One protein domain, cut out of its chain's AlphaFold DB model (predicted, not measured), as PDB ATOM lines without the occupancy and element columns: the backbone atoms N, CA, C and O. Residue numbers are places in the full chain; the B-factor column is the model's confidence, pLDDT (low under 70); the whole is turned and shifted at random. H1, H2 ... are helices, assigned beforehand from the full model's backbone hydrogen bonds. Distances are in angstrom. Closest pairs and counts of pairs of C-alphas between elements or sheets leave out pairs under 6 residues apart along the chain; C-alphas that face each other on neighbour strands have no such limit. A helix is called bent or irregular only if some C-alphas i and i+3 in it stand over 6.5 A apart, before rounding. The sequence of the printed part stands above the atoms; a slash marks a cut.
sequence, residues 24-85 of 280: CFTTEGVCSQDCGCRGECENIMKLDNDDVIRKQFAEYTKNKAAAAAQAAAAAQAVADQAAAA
ATOM      1  N   CYS A  24      12.129  25.132   6.684       89.88
ATOM      2  CA  CYS A  24      11.709  26.387   6.053       89.88
ATOM      3  C   CYS A  24      12.829  27.099   5.281       89.88
ATOM      4  O   CYS A  24      12.587  27.570   4.175       89.88
ATOM      5  N   PHE A  25      14.064  27.124   5.795       90.88
ATOM      6  CA  PHE A  25      15.200  27.694   5.055       90.88
ATOM      7  C   PHE A  25      15.522  26.903   3.781       90.88
ATOM      8  O   PHE A  25      15.978  27.474   2.799       90.88
ATOM      9  N   THR A  26      15.264  25.592   3.763       89.44
ATOM     10  CA  THR A  26      15.558  24.745   2.598       89.44
ATOM     11  C   THR A  26      14.413  24.588   1.599       89.44
ATOM     12  O   THR A  26      14.688  24.123   0.488       89.44
ATOM     13  N   THR A  27      13.179  24.981   1.950       84.88
ATOM     14  CA  THR A  27      12.005  24.951   1.053       84.88
ATOM     15  C   THR A  27      11.504  26.344   0.663       84.88
ATOM     16  O   THR A  27      11.402  26.623  -0.527       84.88
ATOM     17  N   GLU A  28      11.250  27.228   1.633       82.25
ATOM     18  CA  GLU A  28      10.684  28.572   1.413       82.25
ATOM     19  C   GLU A  28      11.748  29.687   1.451       82.25
ATOM     20  O   GLU A  28      11.460  30.837   1.133       82.25
ATOM     21  N   GLY A  29      12.969  29.376   1.899       85.31
ATOM     22  CA  GLY A  29      14.055  30.340   2.123       85.31
ATOM     23  C   GLY A  29      13.923  31.177   3.402       85.31
ATOM     24  O   GLY A  29      14.903  31.781   3.822       85.31
ATOM     25  N   VAL A  30      12.762  31.173   4.065       91.44
ATOM     26  CA  VAL A  30      12.446  31.978   5.260       91.44
ATOM     27  C   VAL A  30      11.507  31.216   6.207       91.44
ATOM     28  O   VAL A  30      10.689  30.412   5.769       91.44
ATOM     29  N   CYS A  31      11.613  31.444   7.515       90.31
ATOM     30  CA  CYS A  31      10.670  30.956   8.525       90.31
ATOM     31  C   CYS A  31       9.441  31.882   8.624       90.31
ATOM     32  O   CYS A  31       9.588  33.102   8.655       90.31
ATOM     33  N   SER A  32       8.232  31.312   8.727       86.44
ATOM     34  CA  SER A  32       7.025  32.099   9.054       86.44
ATOM     35  C   SER A  32       7.066  32.609  10.500       86.44
ATOM     36  O   SER A  32       7.804  32.078  11.329       86.44
ATOM     37  N   GLN A  33       6.202  33.568  10.836       80.94
ATOM     38  CA  GLN A  33       5.941  33.952  12.230       80.94
ATOM     39  C   GLN A  33       5.367  32.775  13.048       80.94
ATOM     40  O   GLN A  33       5.607  32.682  14.245       80.94
ATOM     41  N   ASP A  34       4.699  31.825  12.385       84.12
ATOM     42  CA  ASP A  34       4.125  30.601  12.970       84.12
ATOM     43  C   ASP A  34       5.129  29.431  13.096       84.12
ATOM     44  O   ASP A  34       4.730  28.292  13.350       84.12
ATOM     45  N   CYS A  35       6.429  29.650  12.853       86.75
ATOM     46  CA  CYS A  35       7.422  28.573  12.941       86.75
ATOM     47  C   CYS A  35       7.612  28.116  14.397       86.75
ATOM     48  O   CYS A  35       7.857  28.925  15.285       86.75
ATOM     49  N   GLY A  36       7.592  26.804  14.643       86.94
ATOM     50  CA  GLY A  36       7.800  26.206  15.967       86.94
ATOM     51  C   GLY A  36       9.257  26.196  16.447       86.94
ATOM     52  O   GLY A  36       9.622  25.338  17.258       86.94
ATOM     53  N   CYS A  37      10.111  27.081  15.922       89.62
ATOM     54  CA  CYS A  37      11.501  27.203  16.349       89.62
ATOM     55  C   CYS A  37      11.620  27.793  17.764       89.62
ATOM     56  O   CYS A  37      10.733  28.487  18.259       89.62
ATOM     57  N   ARG A  38      12.727  27.475  18.440       84.44
ATOM     58  CA  ARG A  38      13.042  27.916  19.803       84.44
ATOM     59  C   ARG A  38      14.439  28.526  19.839       84.44
ATOM     60  O   ARG A  38      15.366  27.961  19.260       84.44
ATOM     61  N   GLY A  39      14.565  29.650  20.540       81.50
ATOM     62  CA  GLY A  39      15.737  30.527  20.487       81.50
ATOM     63  C   GLY A  39      15.536  31.685  19.503       81.50
ATOM     64  O   GLY A  39      14.446  31.877  18.962       81.50
ATOM     65  N   GLU A  40      16.585  32.471  19.280       84.19
ATOM     66  CA  GLU A  40      16.534  33.643  18.402       84.19
ATOM     67  C   GLU A  40      16.599  33.226  16.926       84.19
ATOM     68  O   GLU A  40      17.649  32.858  16.401       84.19
ATOM     69  N   CYS A  41      15.454  33.257  16.241       88.81
ATOM     70  CA  CYS A  41      15.385  33.008  14.805       88.81
ATOM     71  C   CYS A  41      15.788  34.274  14.027       88.81
ATOM     72  O   CYS A  41      15.087  35.285  14.067       88.81
ATOM     73  N   GLU A  42      16.908  34.213  13.302       88.94
ATOM     74  CA  GLU A  42      17.351  35.292  12.406       88.94
ATOM     75  C   GLU A  42      16.746  35.144  11.002       88.94
ATOM     76  O   GLU A  42      16.504  36.144  10.328       88.94
ATOM     77  N   ASN A  43      16.443  33.909  10.581       89.38
ATOM     78  CA  ASN A  43      15.831  33.570   9.293       89.38
ATOM     79  C   ASN A  43      14.320  33.894   9.225       89.38
ATOM     80  O   ASN A  43      13.516  33.075   8.785       89.38
ATOM     81  N   ILE A  44      13.913  35.077   9.680       88.94
ATOM     82  CA  ILE A  44      12.531  35.571   9.651       88.94
ATOM     83  C   ILE A  44      12.528  36.987   9.077       88.94
ATOM     84  O   ILE A  44      13.309  37.825   9.524       88.94
ATOM     85  N   MET A  45      11.685  37.260   8.078       84.94
ATOM     86  CA  MET A  45      11.678  38.561   7.395       84.94
ATOM     87  C   MET A  45      11.247  39.695   8.332       84.94
ATOM     88  O   MET A  45      10.097  39.770   8.766       84.94
ATOM     89  N   LYS A  46      12.189  40.602   8.581       85.38
ATOM     90  CA  LYS A  46      12.027  41.916   9.204       85.38
ATOM     91  C   LYS A  46      12.473  42.987   8.197       85.38
ATOM     92  O   LYS A  46      13.036  42.676   7.147       85.38
ATOM     93  N   LEU A  47      12.228  44.258   8.508       79.94
ATOM     94  CA  LEU A  47      12.587  45.378   7.624       79.94
ATOM     95  C   LEU A  47      14.109  45.620   7.548       79.94
ATOM     96  O   LEU A  47      14.590  46.208   6.586       79.94
ATOM     97  N   ASP A  48      14.850  45.158   8.554       86.50
ATOM     98  CA  ASP A  48      16.292  45.342   8.747       86.50
ATOM     99  C   ASP A  48      17.169  44.191   8.212       86.50
ATOM    100  O   ASP A  48      18.359  44.398   7.979       86.50
ATOM    101  N   ASN A  49      16.613  42.988   7.996       87.00
ATOM    102  CA  ASN A  49      17.397  41.766   7.748       87.00
ATOM    103  C   ASN A  49      17.099  41.031   6.421       87.00
ATOM    104  O   ASN A  49      17.756  40.031   6.129       87.00
ATOM    105  N   ASP A  50      16.162  41.506   5.596       89.19
ATOM    106  CA  ASP A  50      15.802  40.892   4.303       89.19
ATOM    107  C   ASP A  50      17.021  40.682   3.376       89.19
ATOM    108  O   ASP A  50      17.209  39.602   2.811       89.19
ATOM    109  N   ASP A  51      17.922  41.663   3.313       91.00
ATOM    110  CA  ASP A  51      19.188  41.593   2.572       91.00
ATOM    111  C   ASP A  51      20.121  40.472   3.079       91.00
ATOM    112  O   ASP A  51      20.864  39.868   2.301       91.00
ATOM    113  N   VAL A  52      20.088  40.175   4.385       90.94
ATOM    114  CA  VAL A  52      20.864  39.090   5.010       90.94
ATOM    115  C   VAL A  52      20.252  37.741   4.643       90.94
ATOM    116  O   VAL A  52      20.970  36.860   4.171       90.94
ATOM    117  N   ILE A  53      18.927  37.603   4.771       91.06
ATOM    118  CA  ILE A  53      18.185  36.379   4.424       91.06
ATOM    119  C   ILE A  53      18.423  36.007   2.956       91.06
ATOM    120  O   ILE A  53      18.796  34.871   2.653       91.06
ATOM    121  N   ARG A  54      18.298  36.977   2.040       90.56
ATOM    122  CA  ARG A  54      18.527  36.768   0.600       90.56
ATOM    123  C   ARG A  54      19.952  36.310   0.294       90.56
ATOM    124  O   ARG A  54      20.125  35.387  -0.500       90.56
ATOM    125  N   LYS A  55      20.967  36.915   0.923       93.50
ATOM    126  CA  LYS A  55      22.380  36.532   0.732       93.50
ATOM    127  C   LYS A  55      22.655  35.126   1.267       93.50
ATOM    128  O   LYS A  55      23.198  34.310   0.526       93.50
ATOM    129  N   GLN A  56      22.203  34.817   2.483       92.75
ATOM    130  CA  GLN A  56      22.354  33.490   3.093       92.75
ATOM    131  C   GLN A  56      21.669  32.393   2.263       92.75
ATOM    132  O   GLN A  56      22.273  31.357   1.981       92.75
ATOM    133  N   PHE A  57      20.433  32.617   1.803       92.19
ATOM    134  CA  PHE A  57      19.713  31.634   0.989       92.19
ATOM    135  C   PHE A  57      20.320  31.457  -0.415       92.19
ATOM    136  O   PHE A  57      20.408  30.331  -0.917       92.19
ATOM    137  N   ALA A  58      20.798  32.538  -1.042       92.94
ATOM    138  CA  ALA A  58      21.504  32.469  -2.320       92.94
ATOM    139  C   ALA A  58      22.837  31.710  -2.203       92.94
ATOM    140  O   ALA A  58      23.149  30.878  -3.059       92.94
ATOM    141  N   GLU A  59      23.602  31.938  -1.131       94.00
ATOM    142  CA  GLU A  59      24.841  31.208  -0.858       94.00
ATOM    143  C   GLU A  59      24.580  29.728  -0.545       94.00
ATOM    144  O   GLU A  59      25.208  28.857  -1.153       94.00
ATOM    145  N   TYR A  60      23.593  29.418   0.302       92.62
ATOM    146  CA  TYR A  60      23.150  28.041   0.543       92.62
ATOM    147  C   TYR A  60      22.776  27.331  -0.767       92.62
ATOM    148  O   TYR A  60      23.238  26.218  -1.025       92.62
ATOM    149  N   THR A  61      21.992  27.985  -1.628       91.94
ATOM    150  CA  THR A  61      21.553  27.424  -2.915       91.94
ATOM    151  C   THR A  61      22.731  27.193  -3.866       91.94
ATOM    152  O   THR A  61      22.835  26.119  -4.462       91.94
ATOM    153  N   LYS A  62      23.666  28.148  -3.956       94.62
ATOM    154  CA  LYS A  62      24.911  28.024  -4.733       94.62
ATOM    155  C   LYS A  62      25.765  26.846  -4.253       94.62
ATOM    156  O   LYS A  62      26.195  26.028  -5.065       94.62
ATOM    157  N   ASN A  63      25.969  26.728  -2.942       93.94
ATOM    158  CA  ASN A  63      26.799  25.681  -2.345       93.94
ATOM    159  C   ASN A  63      26.133  24.295  -2.474       93.94
ATOM    160  O   ASN A  63      26.804  23.315  -2.801       93.94
ATOM    161  N   LYS A  64      24.802  24.216  -2.338       92.50
ATOM    162  CA  LYS A  64      23.996  23.008  -2.594       92.50
ATOM    163  C   LYS A  64      24.070  22.562  -4.058       92.50
ATOM    164  O   LYS A  64      24.232  21.371  -4.321       92.50
ATOM    165  N   ALA A  65      23.999  23.498  -5.007       93.69
ATOM    166  CA  ALA A  65      24.141  23.211  -6.434       93.69
ATOM    167  C   ALA A  65      25.560  22.727  -6.790       93.69
ATOM    168  O   ALA A  65      25.706  21.754  -7.530       93.69
ATOM    169  N   ALA A  66      26.600  23.341  -6.213       95.75
ATOM    170  CA  ALA A  66      27.984  22.901  -6.385       95.75
ATOM    171  C   ALA A  66      28.209  21.476  -5.840       95.75
ATOM    172  O   ALA A  66      28.776  20.637  -6.540       95.75
ATOM    173  N   ALA A  67      27.697  21.172  -4.643       94.19
ATOM    174  CA  ALA A  67      27.766  19.833  -4.057       94.19
ATOM    175  C   ALA A  67      27.005  18.786  -4.896       94.19
ATOM    176  O   ALA A  67      27.500  17.678  -5.099       94.19
ATOM    177  N   ALA A  68      25.834  19.136  -5.443       93.81
ATOM    178  CA  ALA A  68      25.082  18.259  -6.342       93.81
ATOM    179  C   ALA A  68      25.833  17.981  -7.659       93.81
ATOM    180  O   ALA A  68      25.872  16.838  -8.112       93.81
ATOM    181  N   ALA A  69      26.483  18.994  -8.243       95.38
ATOM    182  CA  ALA A  69      27.314  18.829  -9.436       95.38
ATOM    183  C   ALA A  69      28.552  17.951  -9.168       95.38
ATOM    184  O   ALA A  69      28.874  17.080  -9.975       95.38
ATOM    185  N   GLN A  70      29.207  18.119  -8.014       95.06
ATOM    186  CA  GLN A  70      30.320  17.265  -7.579       95.06
ATOM    187  C   GLN A  70      29.875  15.809  -7.369       95.06
ATOM    188  O   GLN A  70      30.551  14.892  -7.834       95.06
ATOM    189  N   ALA A  71      28.718  15.585  -6.739       95.19
ATOM    190  CA  ALA A  71      28.152  14.249  -6.558       95.19
ATOM    191  C   ALA A  71      27.803  13.576  -7.899       95.19
ATOM    192  O   ALA A  71      28.084  12.393  -8.083       95.19
ATOM    193  N   ALA A  72      27.251  14.327  -8.859       95.25
ATOM    194  CA  ALA A  72      26.969  13.827 -10.204       95.25
ATOM    195  C   ALA A  72      28.255  13.466 -10.973       95.25
ATOM    196  O   ALA A  72      28.325  12.401 -11.586       95.25
ATOM    197  N   ALA A  73      29.296  14.303 -10.892       96.00
ATOM    198  CA  ALA A  73      30.597  14.024 -11.503       96.00
ATOM    199  C   ALA A  73      31.275  12.784 -10.891       96.00
ATOM    200  O   ALA A  73      31.812  11.950 -11.620       96.00
ATOM    201  N   ALA A  74      31.201  12.615  -9.566       95.81
ATOM    202  CA  ALA A  74      31.703  11.423  -8.884       95.81
ATOM    203  C   ALA A  74      30.933  10.154  -9.295       95.81
ATOM    204  O   ALA A  74      31.546   9.120  -9.554       95.81
ATOM    205  N   ALA A  75      29.602  10.232  -9.415       94.75
ATOM    206  CA  ALA A  75      28.779   9.119  -9.886       94.75
ATOM    207  C   ALA A  75      29.110   8.718 -11.337       94.75
ATOM    208  O   ALA A  75      29.206   7.524 -11.626       94.75
ATOM    209  N   GLN A  76      29.350   9.690 -12.226       94.06
ATOM    210  CA  GLN A  76      29.793   9.419 -13.595       94.06
ATOM    211  C   GLN A  76      31.173   8.744 -13.617       94.06
ATOM    212  O   GLN A  76      31.328   7.717 -14.267       94.06
ATOM    213  N   ALA A  77      32.143   9.239 -12.841       95.12
ATOM    214  CA  ALA A  77      33.475   8.635 -12.765       95.12
ATOM    215  C   ALA A  77      33.442   7.169 -12.279       95.12
ATOM    216  O   ALA A  77      34.190   6.333 -12.786       95.12
ATOM    217  N   VAL A  78      32.547   6.830 -11.341       95.69
ATOM    218  CA  VAL A  78      32.316   5.438 -10.910       95.69
ATOM    219  C   VAL A  78      31.677   4.600 -12.025       95.69
ATOM    220  O   VAL A  78      32.066   3.447 -12.218       95.69
ATOM    221  N   ALA A  79      30.739   5.161 -12.794       92.94
ATOM    222  CA  ALA A  79      30.136   4.478 -13.941       92.94
ATOM    223  C   ALA A  79      31.158   4.211 -15.064       92.94
ATOM    224  O   ALA A  79      31.194   3.104 -15.603       92.94
ATOM    225  N   ASP A  80      32.032   5.174 -15.362       93.31
ATOM    226  CA  ASP A  80      33.091   5.046 -16.369       93.31
ATOM    227  C   ASP A  80      34.136   3.992 -15.956       93.31
ATOM    228  O   ASP A  80      34.534   3.151 -16.766       93.31
ATOM    229  N   GLN A  81      34.525   3.963 -14.675       91.69
ATOM    230  CA  GLN A  81      35.393   2.916 -14.117       91.69
ATOM    231  C   GLN A  81      34.743   1.527 -14.198       91.69
ATOM    232  O   GLN A  81      35.403   0.556 -14.579       91.69
ATOM    233  N   ALA A  82      33.444   1.417 -13.897       91.88
ATOM    234  CA  ALA A  82      32.706   0.163 -14.023       91.88
ATOM    235  C   ALA A  82      32.606  -0.306 -15.487       91.88
ATOM    236  O   ALA A  82      32.779  -1.494 -15.761       91.88
ATOM    237  N   ALA A  83      32.390   0.612 -16.436       89.88
ATOM    238  CA  ALA A  83      32.381   0.310 -17.865       89.88
ATOM    239  C   ALA A  83      33.759  -0.160 -18.366       89.88
ATOM    240  O   ALA A  83      33.843  -1.155 -19.088       89.88
ATOM    241  N   ALA A  84      34.847   0.486 -17.931       87.62
ATOM    242  CA  ALA A  84      36.213   0.069 -18.250       87.62
ATOM    243  C   ALA A  84      36.538  -1.333 -17.697       87.62
ATOM    244  O   ALA A  84      37.090  -2.170 -18.415       87.62
ATOM    245  N   ALA A  85      36.131  -1.630 -16.458       87.06
ATOM    246  CA  ALA A  85      36.283  -2.959 -15.863       87.06
ATOM    247  C   ALA A  85      35.474  -4.035 -16.616       87.06
ATOM    248  O   ALA A  85      35.984  -5.126 -16.871       87.06
TER     249      ALA A  85
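Overview. This is residues 24 to 85 of the 280 residues of an uncharacterized protein of Hordeum vulgare subsp. vulgare (UniProt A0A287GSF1). One long, straight helix, H2, makes the length of this domain, and a small head of mostly loop sits at the end where H2 begins. The head holds the one-turn helix H1 and the long link from H1 to H2; the far part of H2, residues 62 to 85, sticks out as a bare arm. The printed part has 62 residues with two named helices, H1 then H2, and no named strand; its class is all helix, with 40 residues in the helices. The whole is extended, with a radius of gyration of the C-alphas of 18.2 A, and the C-alphas span 57 by 23 by 16 A.

Arrangement. H1, residues 24 to 27, and H2, residues 50 to 85, are close but not clearly touching. Their closest C-alphas, those of Phe 25 and Phe 57, are 7.2 A apart, the one pair within 8 A. Their centres are 17.7 A apart. Between the two helices runs a long link of 22 residues, 28 to 49, with no named element. Residues 62 to 85, which belong to H2, stand free. In H2 every O i to N i+4 pair is within hydrogen-bond range; H1 is too short for such a pair, and its one O i to N i+3 pair is within range.

Along the chain. H1 begins with Cys 24, whose C-alpha is at (11.709, 26.387, 6.053), and ends at Thr 27. H2 has 36 residues and measures 52.4 A from the C-alpha of Asp 50 at (15.802, 40.892, 4.303) to that of Ala 85 at (36.283, -2.959, -15.863). It is not bent.

Size, cuts and confidence. The two C-alphas farthest apart are those of Leu 47 and Ala 85, at 58.7 A. Without residues 62 to 85, the body of 38 residues spans 24 by 22 by 14 A. The printed part has no cut. The mean pLDDT of the printed part is 90.3, and no printed residue is under 70.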